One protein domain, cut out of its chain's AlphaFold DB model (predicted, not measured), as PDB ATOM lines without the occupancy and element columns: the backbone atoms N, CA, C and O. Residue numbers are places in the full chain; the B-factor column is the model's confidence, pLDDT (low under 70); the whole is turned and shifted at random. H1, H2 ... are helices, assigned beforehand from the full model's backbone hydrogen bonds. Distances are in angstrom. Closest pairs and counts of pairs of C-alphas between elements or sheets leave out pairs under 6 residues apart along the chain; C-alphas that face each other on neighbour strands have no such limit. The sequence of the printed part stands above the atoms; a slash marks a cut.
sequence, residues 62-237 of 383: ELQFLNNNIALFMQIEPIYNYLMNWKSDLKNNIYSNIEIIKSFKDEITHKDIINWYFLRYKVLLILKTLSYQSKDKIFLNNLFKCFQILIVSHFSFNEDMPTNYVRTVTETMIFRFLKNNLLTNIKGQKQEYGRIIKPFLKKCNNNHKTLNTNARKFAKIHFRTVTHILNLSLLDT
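What this domain is: This is residues 62 to 237 of the 383 residues of an uncharacterized protein of Vanderwaltozyma polyspora (strain ATCC 22028 / DSM 70294 / BCRC 21397 / CBS 2163 / NBRC 10782 / NRRL Y-8283 / UCD 57-17) (UniProt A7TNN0). Three long helices, H6, H7 and H10, make a three-helix core with its lines crossed, and the longest helix, H8, runs side by side with H10 as an added layer. The short helices H3 and H5 pack on H7, while H1 and H9 pack together at one end. The printed part has 176 residues, with ten named helices, H1 to H10 in chain order, and no named strand; its class is all helix. It is compact, with a radius of gyration of the C-alphas of 16.1 A and spans of 49 by 35 by 30 A.

How they stand to each other: H1, residues 62 to 66, touches H9, residues 194 to 203, the closest C-alphas being Glu 62 and Phe 200, 5.1 A apart. H2, residues 70 to 74, is close to but not clearly touching H6, residues 110 to 129, the closest C-alphas being Leu 72 and Asp 112, 8.0 A apart. H3, residues 77 to 85, touches residues 142 to 150 of the hub H7, residues 137 to 157, at a steep tilt of 65 degrees, opposite ways; the closest C-alphas are Ile 79 and Cys 146, 5.6 A. H4, residues 90 to 93, touches no helix. H5, residues 98 to 103, touches H7 about perpendicular at 87 degrees; the closest C-alphas are Lys 102 and Ser 153, 5.5 A. H6 and H7 form a helical hairpin at 38 degrees, only just a steep tilt; the closest C-alphas are Leu 124 and Phe 144, 5.4 A. H10, residues 215 to 235, completes a bundle, a group of helices packed together, with H6 and H7: it touches H6 (Thr 129 and Phe 218, closest C-alphas, 5.9 A) and H7 (Ser 156 and Ser 233, closest C-alphas, 4.4 A). H8, residues 162 to 187, touches H10 at a shallow tilt of 11 degrees, opposite ways; the closest C-alphas are Asn 185 and Ala 215, 6.4 A. Each O i to N i+4 pair is within hydrogen-bond range in H2, H3, H5 and H7; the counts are 14 of 16 in H6, 16 of 22 in H8, 4 of 6 in H9, 16 of 17 in H10 and 0 of 1 in H1, where 1 of 2 O i to N i+3 pairs is; H4 is too short for an i+4 pair.

Where its parts are: H1 begins at C-alpha 62 (209.195, 193.288, 215.381). H6 is 26.4 A long, H7 30.3 A, H8 34.8 A and H10 30.4 A, ending at C-alpha 235 (244.417, 211.435, 217.289).

The domain as a whole: The C-alphas farthest apart, of Asn 207 and Thr 237, are 49.8 A apart. The printed part has no cut, and the link from H9 to H10 is long. Residues 85 to 96, 159 to 163, 188 to 194, 205 to 213 and 237 have pLDDT under 70.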
ATOM      1  N   GLU A  62     208.720 194.118 214.268       88.56
ATOM      2  CA  GLU A  62     209.195 193.288 215.381       88.56
ATOM      3  C   GLU A  62     210.362 193.917 216.164       88.56
ATOM      4  O   GLU A  62     210.733 193.418 217.225       88.56
ATOM      5  N   LEU A  63     210.962 194.989 215.638       88.88
ATOM      6  CA  LEU A  63     212.107 195.696 216.206       88.88
ATOM      7  C   LEU A  63     211.794 197.171 216.521       88.88
ATOM      8  O   LEU A  63     212.721 197.965 216.663       88.88
ATOM      9  N   GLN A  64     210.520 197.545 216.706       87.94
ATOM     10  CA  GLN A  64     210.101 198.922 217.036       87.94
ATOM     11  C   GLN A  64     210.746 199.501 218.311       87.94
ATOM     12  O   GLN A  64     210.834 200.709 218.496       87.94
ATOM     13  N   PHE A  65     211.285 198.670 219.208       88.06
ATOM     14  CA  PHE A  65     212.077 199.186 220.331       88.06
ATOM     15  C   PHE A  65     213.330 199.967 219.867       88.06
ATOM     16  O   PHE A  65     213.856 200.781 220.630       88.06
ATOM     17  N   LEU A  66     213.821 199.732 218.640       89.00
ATOM     18  CA  LEU A  66     214.946 200.465 218.059       89.00
ATOM     19  C   LEU A  66     214.598 201.936 217.805       89.00
ATOM     20  O   LEU A  66     215.474 202.770 217.996       89.00
ATOM     21  N   ASN A  67     213.350 202.253 217.441       88.56
ATOM     22  CA  ASN A  67     212.884 203.599 217.081       88.56
ATOM     23  C   ASN A  67     211.784 204.148 218.015       88.56
ATOM     24  O   ASN A  67     211.135 205.134 217.687       88.56
ATOM     25  N   ASN A  68     211.601 203.560 219.201       87.06
ATOM     26  CA  ASN A  68     210.561 203.963 220.158       87.06
ATOM     27  C   ASN A  68     210.737 205.367 220.771       87.06
ATOM     28  O   ASN A  68     209.841 205.849 221.455       87.06
ATOM     29  N   ASN A  69     211.887 206.009 220.565       88.75
ATOM     30  CA  ASN A  69     212.085 207.428 220.825       88.75
ATOM     31  C   ASN A  69     212.535 208.062 219.512       88.75
ATOM     32  O   ASN A  69     213.693 207.923 219.117       88.75
ATOM     33  N   ILE A  70     211.595 208.716 218.832       85.69
ATOM     34  CA  ILE A  70     211.814 209.281 217.500       85.69
ATOM     35  C   ILE A  70     212.880 210.377 217.554       85.69
ATOM     36  O   ILE A  70     213.772 210.374 216.716       85.69
ATOM     37  N   ALA A  71     212.851 211.250 218.566       85.75
ATOM     38  CA  ALA A  71     213.803 212.354 218.690       85.75
ATOM     39  C   ALA A  71     215.257 211.859 218.775       85.75
ATOM     40  O   ALA A  71     216.122 212.370 218.068       85.75
ATOM     41  N   LEU A  72     215.519 210.822 219.578       88.81
ATOM     42  CA  LEU A  72     216.844 210.194 219.632       88.81
ATOM     43  C   LEU A  72     217.150 209.414 218.346       88.81
ATOM     44  O   LEU A  72     218.254 209.478 217.821       88.81
ATOM     45  N   PHE A  73     216.177 208.698 217.779       88.69
ATOM     46  CA  PHE A  73     216.414 207.948 216.547       88.69
ATOM     47  C   PHE A  73     216.769 208.856 215.359       88.69
ATOM     48  O   PHE A  73     217.619 208.489 214.552       88.69
ATOM     49  N   MET A  74     216.177 210.048 215.263       86.25
ATOM     50  CA  MET A  74     216.468 211.016 214.197       86.25
ATOM     51  C   MET A  74     217.932 211.473 214.190       86.25
ATOM     52  O   MET A  74     218.471 211.748 213.124       86.25
ATOM     53  N   GLN A  75     218.627 211.447 215.331       86.44
ATOM     54  CA  GLN A  75     220.061 211.771 215.386       86.44
ATOM     55  C   GLN A  75     220.950 210.735 214.668       86.44
ATOM     56  O   GLN A  75     222.123 210.984 214.408       86.44
ATOM     57  N   ILE A  76     220.406 209.564 214.315       90.69
ATOM     58  CA  ILE A  76     221.103 208.535 213.531       90.69
ATOM     59  C   ILE A  76     221.070 208.837 212.026       90.69
ATOM     60  O   ILE A  76     221.938 208.375 211.286       90.69
ATOM     61  N   GLU A  77     220.091 209.610 211.560       87.19
ATOM     62  CA  GLU A  77     219.865 209.880 210.139       87.19
ATOM     63  C   GLU A  77     221.040 210.592 209.444       87.19
ATOM     64  O   GLU A  77     221.445 210.123 208.376       87.19
ATOM     65  N   PRO A  78     221.692 211.613 210.042       86.25
ATOM     66  CA  PRO A  78     222.901 212.204 209.464       86.25
ATOM     67  C   PRO A  78     224.018 211.177 209.243       86.25
ATOM     68  O   PRO A  78     224.681 211.182 208.208       86.25
ATOM     69  N   ILE A  79     224.191 210.246 210.187       88.75
ATOM     70  CA  ILE A  79     225.206 209.189 210.106       88.75
ATOM     71  C   ILE A  79     224.844 208.178 209.015       88.75
ATOM     72  O   ILE A  79     225.715 207.706 208.283       88.75
ATOM     73  N   TYR A  80     223.559 207.841 208.893       87.12
ATOM     74  CA  TYR A  80     223.071 206.952 207.847       87.12
ATOM     75  C   TYR A  80     223.310 207.545 206.456       87.12
ATOM     76  O   TYR A  80     223.869 206.866 205.596       87.12
ATOM     77  N   ASN A  81     222.978 208.820 206.259       83.31
ATOM     78  CA  ASN A  81     223.199 209.520 204.994       83.31
ATOM     79  C   ASN A  81     224.692 209.638 204.670       83.31
ATOM     80  O   ASN A  81     225.094 209.360 203.541       83.31
ATOM     81  N   TYR A  82     225.528 209.945 205.669       82.12
ATOM     82  CA  TYR A  82     226.984 209.915 205.524       82.12
ATOM     83  C   TYR A  82     227.473 208.548 205.019       82.12
ATOM     84  O   TYR A  82     228.203 208.476 204.034       82.12
ATOM     85  N   LEU A  83     227.010 207.452 205.629       80.12
ATOM     86  CA  LEU A  83     227.393 206.093 205.234       80.12
ATOM     87  C   LEU A  83     226.878 205.662 203.853       80.12
ATOM     88  O   LEU A  83     227.522 204.832 203.212       80.12
ATOM     89  N   MET A  84     225.720 206.160 203.416       75.69
ATOM     90  CA  MET A  84     225.133 205.806 202.118       75.69
ATOM     91  C   MET A  84     225.760 206.593 200.965       75.69
ATOM     92  O   MET A  84     226.009 206.018 199.905       75.69
ATOM     93  N   ASN A  85     226.054 207.877 201.180       68.50
ATOM     94  CA  ASN A  85     226.627 208.752 200.154       68.50
ATOM     95  C   ASN A  85     228.123 208.482 199.953       68.50
ATOM     96  O   ASN A  85     228.628 208.503 198.832       68.50
ATOM     97  N   TRP A  86     228.833 208.148 201.029       61.34
ATOM     98  CA  TRP A  86     230.247 207.814 200.981       61.34
ATOM     99  C   TRP A  86     230.366 206.294 200.933       61.34
ATOM    100  O   TRP A  86     230.445 205.670 201.990       61.34
ATOM    101  N   LYS A  87     230.358 205.697 199.725       54.22
ATOM    102  CA  LYS A  87     230.542 204.248 199.443       54.22
ATOM    103  C   LYS A  87     231.832 203.689 200.078       54.22
ATOM    104  O   LYS A  87     232.801 203.396 199.384       54.22
ATOM    105  N   SER A  88     231.894 203.579 201.399       46.16
ATOM    106  CA  SER A  88     233.164 203.474 202.108       46.16
ATOM    107  C   SER A  88     233.074 202.626 203.367       46.16
ATOM    108  O   SER A  88     232.130 202.682 204.160       46.16
ATOM    109  N   ASP A  89     234.096 201.797 203.547       53.41
ATOM    110  CA  ASP A  89     234.300 201.059 204.778       53.41
ATOM    111  C   ASP A  89     234.786 202.003 205.881       53.41
ATOM    112  O   ASP A  89     235.766 202.729 205.708       53.41
ATOM    113  N   LEU A  90     234.170 201.891 207.069       53.38
ATOM    114  CA  LEU A  90     234.561 202.580 208.314       53.38
ATOM    115  C   LEU A  90     236.085 202.621 208.537       53.38
ATOM    116  O   LEU A  90     236.599 203.529 209.173       53.38
ATOM    117  N   LYS A  91     236.814 201.595 208.078       49.91
ATOM    118  CA  LYS A  91     238.242 201.428 208.366       49.91
ATOM    119  C   LYS A  91     239.118 202.507 207.722       49.91
ATOM    120  O   LYS A  91     240.096 202.894 208.348       49.91
ATOM    121  N   ASN A  92     238.774 202.960 206.515       51.78
ATOM    122  CA  ASN A  92     239.618 203.883 205.753       51.78
ATOM    123  C   ASN A  92     239.193 205.344 205.964       51.78
ATOM    124  O   ASN A  92     240.056 206.205 206.070       51.78
ATOM    125  N   ASN A  93     237.892 205.602 206.137       59.28
ATOM    126  CA  ASN A  93     237.361 206.970 206.191       59.28
ATOM    127  C   ASN A  93     237.192 207.549 207.600       59.28
ATOM    128  O   ASN A  93     237.007 208.755 207.743       59.28
ATOM    129  N   ILE A  94     237.256 206.728 208.661       64.81
ATOM    130  CA  ILE A  94     237.139 207.260 210.029       64.81
ATOM    131  C   ILE A  94     238.276 208.231 210.366       64.81
ATOM    132  O   ILE A  94     238.072 209.202 211.087       64.81
ATOM    133  N   TYR A  95     239.468 207.968 209.843       67.56
ATOM    134  CA  TYR A  95     240.652 208.759 210.156       67.56
ATOM    135  C   TYR A  95     240.840 209.963 209.226       67.56
ATOM    136  O   TYR A  95     241.582 210.868 209.584       67.56
ATOM    137  N   SER A  96     240.171 209.999 208.066       68.94
ATOM    138  CA  SER A  96     240.247 211.118 207.116       68.94
ATOM    139  C   SER A  96     239.206 212.208 207.383       68.94
ATOM    140  O   SER A  96     239.456 213.365 207.081       68.94
ATOM    141  N   ASN A  97     238.062 211.855 207.981       76.81
ATOM    142  CA  ASN A  97     236.930 212.763 208.207       76.81
ATOM    143  C   ASN A  97     236.653 212.964 209.708       76.81
ATOM    144  O   ASN A  97     235.513 212.834 210.164       76.81
ATOM    145  N   ILE A  98     237.706 213.224 210.490       82.19
ATOM    146  CA  ILE A  98     237.628 213.313 211.958       82.19
ATOM    147  C   ILE A  98     236.613 214.369 212.403       82.19
ATOM    148  O   ILE A  98     235.793 214.062 213.261       82.19
ATOM    149  N   GLU A  99     236.602 215.553 211.787       83.38
ATOM    150  CA  GLU A  99     235.685 216.644 212.156       83.38
ATOM    151  C   GLU A  99     234.209 216.279 211.943       83.38
ATOM    152  O   GLU A  99     233.373 216.486 212.824       83.38
ATOM    153  N   ILE A 100     233.885 215.627 210.819       85.19
ATOM    154  CA  ILE A 100     232.524 215.130 210.559       85.19
ATOM    155  C   ILE A 100     232.133 214.126 211.642       85.19
ATOM    156  O   ILE A 100     231.052 214.215 212.221       85.19
ATOM    157  N   ILE A 101     233.026 213.186 211.963       86.56
ATOM    158  CA  ILE A 101     232.745 212.182 212.989       86.56
ATOM    159  C   ILE A 101     232.598 212.837 214.352       86.56
ATOM    160  O   ILE A 101     231.679 212.476 215.082       86.56
ATOM    161  N   LYS A 102     233.449 213.806 214.688       87.31
ATOM    162  CA  LYS A 102     233.399 214.566 215.937       87.31
ATOM    163  C   LYS A 102     232.048 215.255 216.109       87.31
ATOM    164  O   LYS A 102     231.497 215.166 217.201       87.31
ATOM    165  N   SER A 103     231.469 215.802 215.039       88.62
ATOM    166  CA  SER A 103     230.156 216.465 215.078       88.62
ATOM    167  C   SER A 103     228.975 215.541 215.417       88.62
ATOM    168  O   SER A 103     227.954 215.992 215.930       88.62
ATOM    169  N   PHE A 104     229.088 214.225 215.184       90.50
ATOM    170  CA  PHE A 104     227.970 213.299 215.409       90.50
ATOM    171  C   PHE A 104     227.581 213.113 216.879       90.50
ATOM    172  O   PHE A 104     226.485 212.625 217.144       90.50
ATOM    173  N   LYS A 105     228.449 213.461 217.835       88.75
ATOM    174  CA  LYS A 105     228.113 213.393 219.268       88.75
ATOM    175  C   LYS A 105     227.310 214.601 219.753       88.75
ATOM    176  O   LYS A 105     226.806 214.566 220.875       88.75
ATOM    177  N   ASP A 106     227.314 215.695 218.997       86.19
ATOM    178  CA  ASP A 106     226.845 216.979 219.502       86.19
ATOM    179  C   ASP A 106     225.348 216.916 219.820       86.19
ATOM    180  O   ASP A 106     224.596 216.175 219.193       86.19
ATOM    181  N   GLU A 107     224.934 217.653 220.856       83.38
ATOM    182  CA  GLU A 107     223.554 217.671 221.373       83.38
ATOM    183  C   GLU A 107     223.048 216.324 221.937       83.38
ATOM    184  O   GLU A 107     221.889 216.218 222.342       83.38
ATOM    185  N   ILE A 108     223.906 215.301 222.051       88.19
ATOM    186  CA  ILE A 108     223.555 214.016 222.665       88.19
ATOM    187  C   ILE A 108     224.194 213.900 224.048       88.19
ATOM    188  O   ILE A 108     225.415 213.912 224.223       88.19
ATOM    189  N   THR A 109     223.357 213.716 225.070       89.31
ATOM    190  CA  THR A 109     223.864 213.590 226.435       89.31
ATOM    191  C   THR A 109     224.524 212.227 226.662       89.31
ATOM    192  O   THR A 109     224.141 211.199 226.096       89.31
ATOM    193  N   HIS A 110     225.486 212.167 227.589       87.81
ATOM    194  CA  HIS A 110     226.064 210.887 228.015       87.81
ATOM    195  C   HIS A 110     224.993 209.919 228.552       87.81
ATOM    196  O   HIS A 110     225.087 208.709 228.345       87.81
ATOM    197  N   LYS A 111     223.943 210.444 229.198       89.69
ATOM    198  CA  LYS A 111     222.813 209.648 229.687       89.69
ATOM    199  C   LYS A 111     222.077 208.966 228.530       89.69
ATOM    200  O   LYS A 111     221.793 207.775 228.637       89.69
ATOM    201  N   ASP A 112     221.827 209.675 227.432       92.75
ATOM    202  CA  ASP A 112     221.170 209.111 226.247       92.75
ATOM    203  C   ASP A 112     222.038 208.039 225.586       92.75
ATOM    204  O   ASP A 112     221.544 206.971 225.215       92.75
ATOM    205  N   ILE A 113     223.353 208.260 225.516       92.69
ATOM    206  CA  ILE A 113     224.296 207.260 224.996       92.69
ATOM    207  C   ILE A 113     224.236 205.972 225.806       92.69
ATOM    208  O   ILE A 113     224.062 204.901 225.226       92.69
ATOM    209  N   ILE A 114     224.332 206.045 227.133       90.38
ATOM    210  CA  ILE A 114     224.352 204.846 227.980       90.38
ATOM    211  C   ILE A 114     222.991 204.156 228.029       90.38
ATOM    212  O   ILE A 114     222.914 202.935 227.864       90.38
ATOM    213  N   ASN A 115     221.923 204.922 228.241       90.31
ATOM    214  CA  ASN A 115     220.603 204.365 228.522       90.31
ATOM    215  C   ASN A 115     219.816 204.034 227.256       90.31
ATOM    216  O   ASN A 115     218.892 203.224 227.312       90.31
ATOM    217  N   TRP A 116     220.156 204.637 226.115       93.75
ATOM    218  CA  TRP A 116     219.393 204.464 224.886       93.75
ATOM    219  C   TRP A 116     220.228 203.875 223.747       93.75
ATOM    220  O   TRP A 116     219.937 202.755 223.302       93.75
ATOM    221  N   TYR A 117     221.283 204.558 223.298       95.12
ATOM    222  CA  TYR A 117     222.045 204.121 222.121       95.12
ATOM    223  C   TYR A 117     222.856 202.850 222.373       95.12
ATOM    224  O   TYR A 117     222.821 201.921 221.565       95.12
ATOM    225  N   PHE A 118     223.546 202.756 223.510       92.44
ATOM    226  CA  PHE A 118     224.417 201.625 223.822       92.44
ATOM    227  C   PHE A 118     223.635 200.317 223.982       92.44
ATOM    228  O   PHE A 118     224.082 199.262 223.523       92.44
ATOM    229  N   LEU A 119     222.432 200.376 224.564       90.69
ATOM    230  CA  LEU A 119     221.544 199.215 224.665       90.69
ATOM    231  C   LEU A 119     221.115 198.712 223.277       90.69
ATOM    232  O   LEU A 119     221.196 197.516 223.005       90.69
ATOM    233  N   ARG A 120     220.728 199.617 222.371       93.69
ATOM    234  CA  ARG A 120     220.312 199.271 220.997       93.69
ATOM    235  C   ARG A 120     221.474 198.772 220.155       93.69
ATOM    236  O   ARG A 120     221.333 197.768 219.461       93.69
ATOM    237  N   TYR A 121     222.648 199.378 220.306       95.25
ATOM    238  CA  TYR A 121     223.892 198.881 219.729       95.25
ATOM    239  C   TYR A 121     224.179 197.434 220.144       95.25
ATOM    240  O   TYR A 121     224.498 196.616 219.284       95.25
ATOM    241  N   LYS A 122     224.020 197.073 221.428       91.38
ATOM    242  CA  LYS A 122     224.206 195.681 221.880       91.38
ATOM    243  C   LYS A 122     223.228 194.719 221.210       91.38
ATOM    244  O   LYS A 122     223.629 193.620 220.830       91.38
ATOM    245  N   VAL A 123     221.972 195.122 221.030       90.38
ATOM    246  CA  VAL A 123     220.981 194.292 220.332       90.38
ATOM    247  C   VAL A 123     221.335 194.130 218.852       90.38
ATOM    248  O   VAL A 123     221.356 193.011 218.340       90.38
ATOM    249  N   LEU A 124     221.689 195.224 218.179       93.00
ATOM    250  CA  LEU A 124     222.126 195.212 216.784       93.00
ATOM    251  C   LEU A 124     223.415 194.398 216.594       93.00
ATOM    252  O   LEU A 124     223.545 193.685 215.604       93.00
ATOM    253  N   LEU A 125     224.334 194.419 217.563       92.62
ATOM    254  CA  LEU A 125     225.535 193.583 217.590       92.62
ATOM    255  C   LEU A 125     225.190 192.085 217.669       92.62
ATOM    256  O   LEU A 125     225.793 191.268 216.967       92.62
ATOM    257  N   ILE A 126     224.212 191.710 218.500       89.19
ATOM    258  CA  ILE A 126     223.715 190.328 218.566       89.19
ATOM    259  C   ILE A 126     223.128 189.937 217.210       89.19
ATOM    260  O   ILE A 126     223.563 188.945 216.630       89.19
ATOM    261  N   LEU A 127     222.228 190.747 216.646       88.69
ATOM    262  CA  LEU A 127     221.669 190.490 215.315       88.69
ATOM    263  C   LEU A 127     222.783 190.348 214.267       88.69
ATOM    264  O   LEU A 127     222.820 189.358 213.545       88.69
ATOM    265  N   LYS A 128     223.772 191.248 214.244       88.88
ATOM    266  CA  LYS A 128     224.915 191.208 213.314       88.88
ATOM    267  C   LYS A 128     225.719 189.902 213.373       88.88
ATOM    268  O   LYS A 128     226.362 189.510 212.393       88.88
ATOM    269  N   THR A 129     225.737 189.251 214.532       87.12
ATOM    270  CA  THR A 129     226.517 188.031 214.780       87.12
ATOM    271  C   THR A 129     225.709 186.753 214.602       87.12
ATOM    272  O   THR A 129     226.316 185.698 214.410       87.12
ATOM    273  N   LEU A 130     224.380 186.850 214.587       83.50
ATOM    274  CA  LEU A 130     223.482 185.754 214.255       83.50
ATOM    275  C   LEU A 130     223.446 185.495 212.748       83.50
ATOM    276  O   LEU A 130     223.464 186.406 211.916       83.50
ATOM    277  N   SER A 131     223.331 184.220 212.401       76.81
ATOM    278  CA  SER A 131     223.003 183.793 211.048       76.81
ATOM    279  C   SER A 131     221.486 183.782 210.917       76.81
ATOM    280  O   SER A 131     220.843 182.877 211.430       76.81
ATOM    281  N   TYR A 132     220.908 184.799 210.280       81.06
ATOM    282  CA  TYR A 132     219.495 184.825 209.889       81.06
ATOM    283  C   TYR A 132     219.351 185.283 208.433       81.06
ATOM    284  O   TYR A 132     220.236 185.970 207.892       81.06
ATOM    285  N   GLN A 133     218.247 184.875 207.811       78.94
ATOM    286  CA  GLN A 133     217.836 185.291 206.475       78.94
ATOM    287  C   GLN A 133     216.665 186.266 206.613       78.94
ATOM    288  O   GLN A 133     215.650 185.951 207.219       78.94
ATOM    289  N   SER A 134     216.845 187.483 206.112       83.19
ATOM    290  CA  SER A 134     215.808 188.513 206.082       83.19
ATOM    291  C   SER A 134     216.166 189.538 205.018       83.19
ATOM    292  O   SER A 134     217.345 189.867 204.853       83.19
ATOM    293  N   LYS A 135     215.144 190.080 204.350       84.12
ATOM    294  CA  LYS A 135     215.272 191.231 203.448       84.12
ATOM    295  C   LYS A 135     215.820 192.474 204.168       84.12
ATOM    296  O   LYS A 135     216.548 193.259 203.574       84.12
ATOM    297  N   ASP A 136     215.585 192.583 205.478       85.38
ATOM    298  CA  ASP A 136     215.983 193.736 206.297       85.38
ATOM    299  C   ASP A 136     217.445 193.653 206.771       85.38
ATOM    300  O   ASP A 136     217.955 194.558 207.428       85.38
ATOM    301  N   LYS A 137     218.165 192.566 206.458       86.25
ATOM    302  CA  LYS A 137     219.526 192.323 206.959       86.25
ATOM    303  C   LYS A 137     220.520 193.406 206.540       86.25
ATOM    304  O   LYS A 137     221.403 193.753 207.325       86.25
ATOM    305  N   ILE A 138     220.412 193.921 205.313       87.00
ATOM    306  CA  ILE A 138     221.283 194.999 204.816       87.00
ATOM    307  C   ILE A 138     221.008 196.283 205.603       87.00
ATOM    308  O   ILE A 138     221.935 196.864 206.162       87.00
ATOM    309  N   PHE A 139     219.735 196.653 205.736       88.44
ATOM    310  CA  PHE A 139     219.308 197.806 206.521       88.44
ATOM    311  C   PHE A 139     219.787 197.720 207.979       88.44
ATOM    312  O   PHE A 139     220.457 198.627 208.463       88.44
ATOM    313  N   LEU A 140     219.550 196.595 208.662       91.06
ATOM    314  CA  LEU A 140     219.976 196.393 210.052       91.06
ATOM    315  C   LEU A 140     221.504 196.423 210.213       91.06
ATOM    316  O   LEU A 140     222.007 196.858 211.249       91.06
ATOM    317  N   ASN A 141     222.261 195.996 209.195       89.88
ATOM    318  CA  ASN A 141     223.717 196.137 209.184       89.88
ATOM    319  C   ASN A 141     224.153 197.602 209.080       89.88
ATOM    320  O   ASN A 141     225.112 197.989 209.750       89.88
ATOM    321  N   ASN A 142     223.483 198.397 208.248       89.06
ATOM    322  CA  ASN A 142     223.769 199.823 208.122       89.06
ATOM    323  C   ASN A 142     223.381 200.557 209.405       89.06
ATOM    324  O   ASN A 142     224.191 201.305 209.943       89.06
ATOM    325  N   LEU A 143     222.220 200.240 209.978       92.69
ATOM    326  CA  LEU A 143     221.790 200.783 211.262       92.69
ATOM    327  C   LEU A 143     222.789 200.442 212.379       92.69
ATOM    328  O   LEU A 143     223.194 201.322 213.132       92.69
ATOM    329  N   PHE A 144     223.277 199.197 212.439       93.94
ATOM    330  CA  PHE A 144     224.359 198.806 213.350       93.94
ATOM    331  C   PHE A 144     225.600 199.696 213.195       93.94
ATOM    332  O   PHE A 144     226.126 200.176 214.199       93.94
ATOM    333  N   LYS A 145     226.056 199.935 211.955       91.62
ATOM    334  CA  LYS A 145     227.202 200.817 211.686       91.62
ATOM    335  C   LYS A 145     226.933 202.249 212.153       91.62
ATOM    336  O   LYS A 145     227.831 202.852 212.726       91.62
ATOM    337  N   CYS A 146     225.718 202.770 211.975       92.81
ATOM    338  CA  CYS A 146     225.390 204.127 212.411       92.81
ATOM    339  C   CYS A 146     225.485 204.272 213.935       92.81
ATOM    340  O   CYS A 146     226.174 205.157 214.434       92.81
ATOM    341  N   PHE A 147     224.873 203.345 214.682       95.69
ATOM    342  CA  PHE A 147     224.990 203.310 216.145       95.69
ATOM    343  C   PHE A 147     226.446 203.121 216.593       95.69
ATOM    344  O   PHE A 147     226.872 203.717 217.578       95.69
ATOM    345  N   GLN A 148     227.217 202.299 215.875       94.25
ATOM    346  CA  GLN A 148     228.637 202.101 216.152       94.25
ATOM    347  C   GLN A 148     229.433 203.401 215.972       94.25
ATOM    348  O   GLN A 148     230.204 203.738 216.864       94.25
ATOM    349  N   ILE A 149     229.236 204.135 214.870       92.81
ATOM    350  CA  ILE A 149     229.898 205.427 214.629       92.81
ATOM    351  C   ILE A 149     229.508 206.437 215.700       92.81
ATOM    352  O   ILE A 149     230.392 207.100 216.227       92.81
ATOM    353  N   LEU A 150     228.228 206.521 216.066       94.69
ATOM    354  CA  LEU A 150     227.782 207.447 217.104       94.69
ATOM    355  C   LEU A 150     228.470 207.171 218.447       94.69
ATOM    356  O   LEU A 150     228.982 208.078 219.093       94.69
ATOM    357  N   ILE A 151     228.524 205.900 218.853       94.25
ATOM    358  CA  ILE A 151     229.221 205.474 220.073       94.25
ATOM    359  C   ILE A 151     230.709 205.815 219.983       94.25
ATOM    360  O   ILE A 151     231.274 206.327 220.944       94.25
ATOM    361  N   VAL A 152     231.344 205.544 218.839       92.62
ATOM    362  CA  VAL A 152     232.755 205.871 218.613       92.62
ATOM    363  C   VAL A 152     232.979 207.373 218.735       92.62
ATOM    364  O   VAL A 152     233.833 207.776 219.514       92.62
ATOM    365  N   SER A 153     232.189 208.185 218.041       91.38
ATOM    366  CA  SER A 153     232.245 209.647 218.096       91.38
ATOM    367  C   SER A 153     232.111 210.158 219.530       91.38
ATOM    368  O   SER A 153     233.009 210.831 220.039       91.38
ATOM    369  N   HIS A 154     231.052 209.741 220.232       91.12
ATOM    370  CA  HIS A 154     230.787 210.193 221.595       91.12
ATOM    371  C   HIS A 154     231.922 209.861 222.550       91.12
ATOM    372  O   HIS A 154     232.352 210.703 223.328       91.12
ATOM    373  N   PHE A 155     232.422 208.629 222.514       88.81
ATOM    374  CA  PHE A 155     233.479 208.225 223.429       88.81
ATOM    375  C   PHE A 155     234.849 208.778 223.011       88.81
ATOM    376  O   PHE A 155     235.669 209.046 223.876       88.81
ATOM    377  N   SER A 156     235.104 209.040 221.731       88.00
ATOM    378  CA  SER A 156     236.416 209.552 221.307       88.00
ATOM    379  C   SER A 156     236.630 211.029 221.640       88.00
ATOM    380  O   SER A 156     237.754 211.407 221.950       88.00
ATOM    381  N   PHE A 157     235.567 211.846 221.598       84.56
ATOM    382  CA  PHE A 157     235.684 213.314 221.605       84.56
ATOM    383  C   PHE A 157     234.916 214.019 222.736       84.56
ATOM    384  O   PHE A 157     234.731 215.232 222.687       84.56
ATOM    385  N   ASN A 158     234.407 213.303 223.743       74.50
ATOM    386  CA  ASN A 158     233.708 213.948 224.860       74.50
ATOM    387  C   ASN A 158     234.705 214.505 225.898       74.50
ATOM    388  O   ASN A 158     235.398 213.763 226.609       74.50
ATOM    389  N   GLU A 159     234.777 215.832 225.960       66.50
ATOM    390  CA  GLU A 159     235.750 216.582 226.755       66.50
ATOM    391  C   GLU A 159     235.326 216.688 228.233       66.50
ATOM    392  O   GLU A 159     236.169 216.509 229.118       66.50
ATOM    393  N   ASP A 160     234.021 216.797 228.502       60.41
ATOM    394  CA  ASP A 160     233.448 217.266 229.777       60.41
ATOM    395  C   ASP A 160     233.509 216.265 230.943       60.41
ATOM    396  O   ASP A 160     233.167 216.593 232.078       60.41
ATOM    397  N   MET A 161     233.909 215.013 230.699       61.78
ATOM    398  CA  MET A 161     233.732 213.929 231.676       61.78
ATOM    399  C   MET A 161     234.901 212.921 231.733       61.78
ATOM    400  O   MET A 161     234.689 211.726 231.518       61.78
ATOM    401  N   PRO A 162     236.143 213.337 232.068       62.53
ATOM    402  CA  PRO A 162     237.344 212.487 232.070       62.53
ATOM    403  C   PRO A 162     237.214 211.174 232.853       62.53
ATOM    404  O   PRO A 162     237.499 210.093 232.332       62.53
ATOM    405  N   THR A 163     236.772 211.246 234.105       66.31
ATOM    406  CA  THR A 163     236.690 210.084 235.005       66.31
ATOM    407  C   THR A 163     235.537 209.159 234.628       66.31
ATOM    408  O   THR A 163     235.690 207.935 234.604       66.31
ATOM    409  N   ASN A 164     234.391 209.737 234.266       72.69
ATOM    410  CA  ASN A 164     233.226 208.994 233.793       72.69
ATOM    411  C   ASN A 164     233.482 208.326 232.440       72.69
ATOM    412  O   ASN A 164     233.044 207.193 232.249       72.69
ATOM    413  N   TYR A 165     234.236 208.966 231.545       76.62
ATOM    414  CA  TYR A 165     234.690 208.396 230.281       76.62
ATOM    415  C   TYR A 165     235.537 207.141 230.505       76.62
ATOM    416  O   TYR A 165     235.136 206.053 230.086       76.62
ATOM    417  N   VAL A 166     236.659 207.275 231.227       83.88
ATOM    418  CA  VAL A 166     237.579 206.159 231.491       83.88
ATOM    419  C   VAL A 166     236.822 205.015 232.148       83.88
ATOM    420  O   VAL A 166     236.865 203.896 231.645       83.88
ATOM    421  N   ARG A 167     236.055 205.303 233.208       86.44
ATOM    422  CA  ARG A 167     235.235 204.306 233.907       86.44
ATOM    423  C   ARG A 167     234.234 203.631 232.975       86.44
ATOM    424  O   ARG A 167     234.017 202.429 233.079       86.44
ATOM    425  N   THR A 168     233.596 204.369 232.075       87.88
ATOM    426  CA  THR A 168     232.612 203.788 231.158       87.88
ATOM    427  C   THR A 168     233.273 202.847 230.162       87.88
ATOM    428  O   THR A 168     232.797 201.726 229.982       87.88
ATOM    429  N   VAL A 169     234.383 203.252 229.546       91.06
ATOM    430  CA  VAL A 169     235.075 202.390 228.584       91.06
ATOM    431  C   VAL A 169     235.649 201.157 229.290       91.06
ATOM    432  O   VAL A 169     235.383 200.034 228.861       91.06
ATOM    433  N   THR A 170     236.354 201.327 230.412       92.31
ATOM    434  CA  THR A 170     236.993 200.209 231.127       92.31
ATOM    435  C   THR A 170     235.987 199.290 231.809       92.31
ATOM    436  O   THR A 170     236.009 198.081 231.583       92.31
ATOM    437  N   GLU A 171     235.067 199.828 232.608       90.69
ATOM    438  CA  GLU A 171     234.151 199.010 233.401       90.69
ATOM    439  C   GLU A 171     232.924 198.580 232.598       90.69
ATOM    440  O   GLU A 171     232.464 197.452 232.751       90.69
ATOM    441  N   THR A 172     232.382 199.428 231.716       90.12
ATOM    442  CA  THR A 172     231.136 199.113 230.993       90.12
ATOM    443  C   THR A 172     231.370 198.477 229.629       90.12
ATOM    444  O   THR A 172     230.781 197.429 229.352       90.12
ATOM    445  N   MET A 173     232.196 199.084 228.775       93.81
ATOM    446  CA  MET A 173     232.427 198.554 227.428       93.81
ATOM    447  C   MET A 173     233.373 197.355 227.437       93.81
ATOM    448  O   MET A 173     233.134 196.405 226.712       93.81
ATOM    449  N   ILE A 174     234.408 197.350 228.278       96.56
ATOM    450  CA  ILE A 174     235.386 196.257 228.305       96.56
ATOM    451  C   ILE A 174     234.986 195.204 229.343       96.56
ATOM    452  O   ILE A 174     234.590 194.093 228.988       96.56
ATOM    453  N   PHE A 175     235.048 195.537 230.633       95.62
ATOM    454  CA  PHE A 175     234.943 194.539 231.696       95.62
ATOM    455  C   PHE A 175     233.546 193.915 231.805       95.62
ATOM    456  O   PHE A 175     233.412 192.693 231.722       95.62
ATOM    457  N   ARG A 176     232.479 194.721 231.915       93.19
ATOM    458  CA  ARG A 176     231.094 194.212 231.946       93.19
ATOM    459  C   ARG A 176     230.706 193.505 230.654       93.19
ATOM    460  O   ARG A 176     229.908 192.575 230.715       93.19
ATOM    461  N   PHE A 177     231.246 193.893 229.498       94.00
ATOM    462  CA  PHE A 177     230.997 193.144 228.266       94.00
ATOM    463  C   PHE A 177     231.565 191.727 228.357       94.00
ATOM    464  O   PHE A 177     230.850 190.772 228.063       94.00
ATOM    465  N   LEU A 178     232.806 191.560 228.824       94.62
ATOM    466  CA  LEU A 178     233.361 190.227 229.061       94.62
ATOM    467  C   LEU A 178     232.522 189.480 230.109       94.62
ATOM    468  O   LEU A 178     231.930 188.443 229.812       94.62
ATOM    469  N   LYS A 179     232.389 190.059 231.305       91.75
ATOM    470  CA  LYS A 179     231.737 189.442 232.468       91.75
ATOM    471  C   LYS A 179     230.269 189.070 232.228       91.75
ATOM    472  O   LYS A 179     229.865 187.976 232.593       91.75
ATOM    473  N   ASN A 180     229.481 189.947 231.604       87.88
ATOM    474  CA  ASN A 180     228.026 189.783 231.505       87.88
ATOM    475  C   ASN A 180     227.558 189.401 230.098       87.88
ATOM    476  O   ASN A 180     226.548 188.726 229.955       87.88
ATOM    477  N   ASN A 181     228.233 189.846 229.034       87.94
ATOM    478  CA  ASN A 181     227.769 189.582 227.669       87.94
ATOM    479  C   ASN A 181     228.460 188.352 227.063       87.94
ATOM    480  O   ASN A 181     227.775 187.445 226.585       87.94
ATOM    481  N   LEU A 182     229.793 188.285 227.111       89.75
ATOM    482  CA  LEU A 182     230.554 187.159 226.566       89.75
ATOM    483  C   LEU A 182     230.364 185.887 227.404       89.75
ATOM    484  O   LEU A 182     230.139 184.814 226.842       89.75
ATOM    485  N   LEU A 183     230.391 186.000 228.734       87.81
ATOM    486  CA  LEU A 183     230.197 184.860 229.634       87.81
ATOM    487  C   LEU A 183     228.824 184.194 229.438       87.81
ATOM    488  O   LEU A 183     228.740 182.983 229.228       87.81
ATOM    489  N   THR A 184     227.746 184.989 229.429       84.00
ATOM    490  CA  THR A 184     226.376 184.506 229.181       84.00
ATOM    491  C   THR A 184     226.246 183.853 227.808       84.00
ATOM    492  O   THR A 184     225.553 182.844 227.670       84.00
ATOM    493  N   ASN A 185     226.946 184.387 226.803       82.19
ATOM    494  CA  ASN A 185     226.984 183.796 225.472       82.19
ATOM    495  C   ASN A 185     227.633 182.406 225.470       82.19
ATOM    496  O   ASN A 185     227.056 181.461 224.943       82.19
ATOM    497  N   ILE A 186     228.789 182.258 226.124       81.19
ATOM    498  CA  ILE A 186     229.519 180.984 226.213       81.19
ATOM    499  C   ILE A 186     228.741 179.930 226.999       81.19
ATOM    500  O   ILE A 186     228.803 178.745 226.665       81.19
ATOM    501  N   LYS A 187     227.975 180.345 228.010       79.50
ATOM    502  CA  LYS A 187     227.071 179.441 228.721       79.50
ATOM    503  C   LYS A 187     225.897 178.962 227.859       79.50
ATOM    504  O   LYS A 187     225.321 177.919 228.155       79.50
ATOM    505  N   GLY A 188     225.507 179.713 226.829       68.06
ATOM    506  CA  GLY A 188     224.280 179.448 226.073       68.06
ATOM    507  C   GLY A 188     223.002 179.783 226.856       68.06
ATOM    508  O   GLY A 188     221.930 179.268 226.540       68.06
ATOM    509  N   GLN A 189     223.095 180.636 227.882       62.59
ATOM    510  CA  GLN A 189     221.925 181.134 228.608       62.59
ATOM    511  C   GLN A 189     221.084 182.062 227.719       62.59
ATOM    512  O   GLN A 189     221.589 182.685 226.783       62.59
ATOM    513  N   LYS A 190     219.781 182.181 228.028       59.75
ATOM    514  CA  LYS A 190     218.916 183.188 227.396       59.75
ATOM    515  C   LYS A 190     219.543 184.558 227.653       59.75
ATOM    516  O   LYS A 190     219.517 185.035 228.782       59.75
ATOM    517  N   GLN A 191     220.106 185.172 226.614       63.12
ATOM    518  CA  GLN A 191     220.523 186.566 226.691       63.12
ATOM    519  C   GLN A 191     219.310 187.407 227.101       63.12
ATOM    520  O   GLN A 191     218.193 187.128 226.659       63.12
ATOM    521  N   GLU A 192     219.530 188.425 227.928       61.66
ATOM    522  CA  GLU A 192     218.508 189.382 228.372       61.66
ATOM    523  C   GLU A 192     217.694 189.924 227.181       61.66
ATOM    524  O   GLU A 192     216.464 189.887 227.158       61.66
ATOM    525  N   TYR A 193     218.402 190.254 226.098       65.12
ATOM    526  CA  TYR A 193     217.845 190.736 224.833       65.12
ATOM    527  C   TYR A 193     217.089 189.676 224.025       65.12
ATOM    528  O   TYR A 193     216.456 189.986 223.018       65.12
ATOM    529  N   GLY A 194     217.112 188.416 224.454       65.56
ATOM    530  CA  GLY A 194     216.431 187.329 223.776       65.56
ATOM    531  C   GLY A 194     214.919 187.462 223.792       65.56
ATOM    532  O   GLY A 194     214.288 187.006 222.851       65.56
ATOM    533  N   ARG A 195     214.318 188.110 224.796       70.44
ATOM    534  CA  ARG A 195     212.880 188.433 224.739       70.44
ATOM    535  C   ARG A 195     212.574 189.457 223.643       70.44
ATOM    536  O   ARG A 195     211.551 189.334 222.985       70.44
ATOM    537  N   ILE A 196     213.497 190.389 223.416       77.25
ATOM    538  CA  ILE A 196     213.349 191.503 222.479       77.25
ATOM    539  C   ILE A 196     213.492 191.032 221.025       77.25
ATOM    540  O   ILE A 196     212.679 191.389 220.187       77.25
ATOM    541  N   ILE A 197     214.487 190.191 220.714       81.31
ATOM    542  CA  ILE A 197     214.766 189.798 219.316       81.31
ATOM    543  C   ILE A 197     214.085 188.504 218.859       81.31
ATOM    544  O   ILE A 197     214.057 188.212 217.666       81.31
ATOM    545  N   LYS A 198     213.533 187.703 219.777       82.00
ATOM    546  CA  LYS A 198     212.851 186.443 219.430       82.00
ATOM    547  C   LYS A 198     211.693 186.604 218.442       82.00
ATOM    548  O   LYS A 198     211.626 185.771 217.541       82.00
ATOM    549  N   PRO A 199     210.794 187.601 218.576       83.88
ATOM    550  CA  PRO A 199     209.703 187.789 217.620       83.88
ATOM    551  C   PRO A 199     210.224 187.981 216.191       83.88
ATOM    552  O   PRO A 199     209.789 187.288 215.275       83.88
ATOM    553  N   PHE A 200     211.246 188.827 216.029       85.31
ATOM    554  CA  PHE A 200     211.907 189.059 214.747       85.31
ATOM    555  C   PHE A 200     212.546 187.783 214.180       85.31
ATOM    556  O   PHE A 200     212.342 187.444 213.017       85.31
ATOM    557  N   LEU A 201     213.281 187.028 215.004       83.12
ATOM    558  CA  LEU A 201     213.949 185.802 214.553       83.12
ATOM    559  C   LEU A 201     212.968 184.696 214.148       83.12
ATOM    560  O   LEU A 201     213.227 184.008 213.163       83.12
ATOM    561  N   LYS A 202     211.832 184.561 214.848       81.88
ATOM    562  CA  LYS A 202     210.758 183.633 214.458       81.88
ATOM    563  C   LYS A 202     210.236 183.942 213.055       81.88
ATOM    564  O   LYS A 202     210.114 183.034 212.246       81.88
ATOM    565  N   LYS A 203     209.989 185.223 212.756       82.38
ATOM    566  CA  LYS A 203     209.535 185.677 211.431       82.38
ATOM    567  C   LYS A 203     210.577 185.440 210.334       82.38
ATOM    568  O   LYS A 203     210.223 185.179 209.194       82.38
ATOM    569  N   CYS A 204     211.861 185.479 210.680       79.62
ATOM    570  CA  CYS A 204     212.967 185.175 209.769       79.62
ATOM    571  C   CYS A 204     213.198 183.660 209.562       79.62
ATOM    572  O   CYS A 204     214.315 183.262 209.231       79.62
ATOM    573  N   ASN A 205     212.195 182.811 209.832       65.06
ATOM    574  CA  ASN A 205     212.273 181.342 209.819       65.06
ATOM    575  C   ASN A 205     213.431 180.767 210.650       65.06
ATOM    576  O   ASN A 205     213.956 179.692 210.365       65.06
ATOM    577  N   ASN A 206     213.833 181.480 211.702       65.69
ATOM    578  CA  ASN A 206     214.999 181.133 212.492       65.69
ATOM    579  C   ASN A 206     214.570 180.643 213.879       65.69
ATOM    580  O   ASN A 206     214.565 181.381 214.867       65.69
ATOM    581  N   ASN A 207     214.198 179.364 213.949       59.06
ATOM    582  CA  ASN A 207     213.664 178.707 215.147       59.06
ATOM    583  C   ASN A 207     214.750 178.298 216.159       59.06
ATOM    584  O   ASN A 207     214.710 177.221 216.761       59.06
ATOM    585  N   HIS A 208     215.736 179.162 216.390       57.47
ATOM    586  CA  HIS A 208     216.745 178.919 217.412       57.47
ATOM    587  C   HIS A 208     216.122 178.974 218.819       57.47
ATOM    588  O   HIS A 208     215.715 180.030 219.307       57.47
ATOM    589  N   LYS A 209     216.096 177.826 219.518       51.94
ATOM    590  CA  LYS A 209     215.703 177.737 220.942       51.94
ATOM    591  C   LYS A 209     216.639 178.562 221.847       51.94
ATOM    592  O   LYS A 209     216.205 179.067 222.887       51.94
ATOM    593  N   THR A 210     217.894 178.753 221.428       58.25
ATOM    594  CA  THR A 210     218.936 179.534 222.113       58.25
ATOM    595  C   THR A 210     219.666 180.465 221.140       58.25
ATOM    596  O   THR A 210     219.977 180.089 220.016       58.25
ATOM    597  N   LEU A 211     219.958 181.695 221.573       62.34
ATOM    598  CA  LEU A 211     220.730 182.675 220.799       62.34
ATOM    599  C   LEU A 211     222.223 182.333 220.853       62.34
ATOM    600  O   LEU A 211     222.994 182.984 221.557       62.34
ATOM    601  N   ASN A 212     222.628 181.275 220.157       64.06
ATOM    602  CA  ASN A 212     224.025 180.867 220.113       64.06
ATOM    603  C   ASN A 212     224.773 181.661 219.032       64.06
ATOM    604  O   ASN A 212     224.924 181.212 217.898       64.06
ATOM    605  N   THR A 213     225.204 182.881 219.358       69.12
ATOM    606  CA  THR A 213     226.108 183.631 218.473       69.12
ATOM    607  C   THR A 213     227.514 183.051 218.559       69.12
ATOM    608  O   THR A 213     227.944 182.603 219.617       69.12
ATOM    609  N   ASN A 214     228.297 183.148 217.487       84.88
ATOM    610  CA  ASN A 214     229.725 182.855 217.575       84.88
ATOM    611  C   ASN A 214     230.401 183.845 218.549       84.88
ATOM    612  O   ASN A 214     230.615 185.005 218.201       84.88
ATOM    613  N   ALA A 215     230.737 183.376 219.757       88.50
ATOM    614  CA  ALA A 215     231.318 184.178 220.839       88.50
ATOM    615  C   ALA A 215     232.574 184.957 220.413       88.50
ATOM    616  O   ALA A 215     232.723 186.127 220.760       88.50
ATOM    617  N   ARG A 216     233.445 184.344 219.596       91.44
ATOM    618  CA  ARG A 216     234.660 184.993 219.075       91.44
ATOM    619  C   ARG A 216     234.307 186.115 218.099       91.44
ATOM    620  O   ARG A 216     234.845 187.211 218.207       91.44
ATOM    621  N   LYS A 217     233.360 185.889 217.179       90.75
ATOM    622  CA  LYS A 217     232.868 186.937 216.261       90.75
ATOM    623  C   LYS A 217     232.197 188.082 217.028       90.75
ATOM    624  O   LYS A 217     232.419 189.243 216.698       90.75
ATOM    625  N   PHE A 218     231.403 187.753 218.045       91.19
ATOM    626  CA  PHE A 218     230.715 188.716 218.902       91.19
ATOM    627  C   PHE A 218     231.695 189.619 219.654       91.19
ATOM    628  O   PHE A 218     231.586 190.842 219.562       91.19
ATOM    629  N   ALA A 219     232.708 189.030 220.296       94.56
ATOM    630  CA  ALA A 219     233.778 189.782 220.939       94.56
ATOM    631  C   ALA A 219     234.563 190.628 219.923       94.56
ATOM    632  O   ALA A 219     234.690 191.837 220.102       94.56
ATOM    633  N   LYS A 220     234.998 190.038 218.803       93.81
ATOM    634  CA  LYS A 220     235.789 190.734 217.776       93.81
ATOM    635  C   LYS A 220     235.101 191.991 217.237       93.81
ATOM    636  O   LYS A 220     235.749 193.023 217.089       93.81
ATOM    637  N   ILE A 221     233.803 191.924 216.931       93.06
ATOM    638  CA  ILE A 221     233.068 193.091 216.419       93.06
ATOM    639  C   ILE A 221     232.933 194.164 217.505       93.06
ATOM    640  O   ILE A 221     233.137 195.339 217.209       93.06
ATOM    641  N   HIS A 222     232.636 193.778 218.750       95.75
ATOM    642  CA  HIS A 222     232.513 194.733 219.850       95.75
ATOM    643  C   HIS A 222     233.824 195.469 220.132       95.75
ATOM    644  O   HIS A 222     233.852 196.694 220.209       95.75
ATOM    645  N   PHE A 223     234.918 194.724 220.260       96.38
ATOM    646  CA  PHE A 223     236.213 195.289 220.608       96.38
ATOM    647  C   PHE A 223     236.849 196.080 219.466       96.38
ATOM    648  O   PHE A 223     237.614 196.995 219.736       96.38
ATOM    649  N   ARG A 224     236.442 195.850 218.211       93.62
ATOM    650  CA  ARG A 224     236.767 196.770 217.113       93.62
ATOM    651  C   ARG A 224     236.222 198.183 217.364       93.62
ATOM    652  O   ARG A 224     236.896 199.152 217.036       93.62
ATOM    653  N   THR A 225     235.040 198.317 217.970       94.31
ATOM    654  CA  THR A 225     234.500 199.621 218.403       94.31
ATOM    655  C   THR A 225     235.403 200.263 219.455       94.31
ATOM    656  O   THR A 225     235.718 201.441 219.343       94.31
ATOM    657  N   VAL A 226     235.865 199.485 220.440       95.12
ATOM    658  CA  VAL A 226     236.793 199.957 221.485       95.12
ATOM    659  C   VAL A 226     238.118 200.422 220.876       95.12
ATOM    660  O   VAL A 226     238.608 201.487 221.228       95.12
ATOM    661  N   THR A 227     238.668 199.678 219.915       93.69
ATOM    662  CA  THR A 227     239.867 200.086 219.172       93.69
ATOM    663  C   THR A 227     239.660 201.403 218.424       93.69
ATOM    664  O   THR A 227     240.531 202.267 218.465       93.69
ATOM    665  N   HIS A 228     238.519 201.580 217.747       91.69
ATOM    666  CA  HIS A 228     238.220 202.835 217.054       91.69
ATOM    667  C   HIS A 228     238.122 204.013 218.027       91.69
ATOM    668  O   HIS A 228     238.690 205.058 217.725       91.69
ATOM    669  N   ILE A 229     237.496 203.815 219.195       91.56
ATOM    670  CA  ILE A 229     237.459 204.818 220.268       91.56
ATOM    671  C   ILE A 229     238.878 205.222 220.672       91.56
ATOM    672  O   ILE A 229     239.212 206.396 220.601       91.56
ATOM    673  N   LEU A 230     239.724 204.249 221.030       91.25
ATOM    674  CA  LEU A 230     241.092 204.512 221.486       91.25
ATOM    675  C   LEU A 230     241.946 205.220 220.433       91.25
ATOM    676  O   LEU A 230     242.689 206.139 220.754       91.25
ATOM    677  N   ASN A 231     241.868 204.793 219.173       90.00
ATOM    678  CA  ASN A 231     242.685 205.388 218.119       90.00
ATOM    679  C   ASN A 231     242.241 206.811 217.775       90.00
ATOM    680  O   ASN A 231     243.095 207.657 217.541       90.00
ATOM    681  N   LEU A 232     240.935 207.088 217.744       88.19
ATOM    682  CA  LEU A 232     240.445 208.446 217.508       88.19
ATOM    683  C   LEU A 232     240.727 209.367 218.694       88.19
ATOM    684  O   LEU A 232     241.174 210.489 218.483       88.19
ATOM    685  N   SER A 233     240.547 208.889 219.929       86.31
ATOM    686  CA  SER A 233     240.852 209.684 221.121       86.31
ATOM    687  C   SER A 233     242.345 209.988 221.268       86.31
ATOM    688  O   SER A 233     242.702 210.987 221.882       86.31
ATOM    689  N   LEU A 234     243.220 209.146 220.706       84.44
ATOM    690  CA  LEU A 234     244.651 209.431 220.594       84.44
ATOM    691  C   LEU A 234     244.967 210.451 219.493       84.44
ATOM    692  O   LEU A 234     245.949 211.173 219.636       84.44
ATOM    693  N   LEU A 235     244.193 210.504 218.405       81.25
ATOM    694  CA  LEU A 235     244.417 211.435 217.289       81.25
ATOM    695  C   LEU A 235     243.977 212.867 217.592       81.25
ATOM    696  O   LEU A 235     244.504 213.782 216.975       81.25
ATOM    697  N   ASP A 236     243.045 213.063 218.520       72.69
ATOM    698  CA  ASP A 236     242.578 214.389 218.920       72.69
ATOM    699  C   ASP A 236     243.713 215.168 219.618       72.69
ATOM    700  O   ASP A 236     244.013 214.984 220.801       72.69
ATOM    701  N   THR A 237     244.419 215.996 218.843       56.47
ATOM    702  CA  THR A 237     245.641 216.711 219.249       56.47
ATOM    703  C   THR A 237     245.384 217.864 220.205       56.47
ATOM    704  O   THR A 237     246.322 218.327 220.849       56.47
TER     705      THR A 237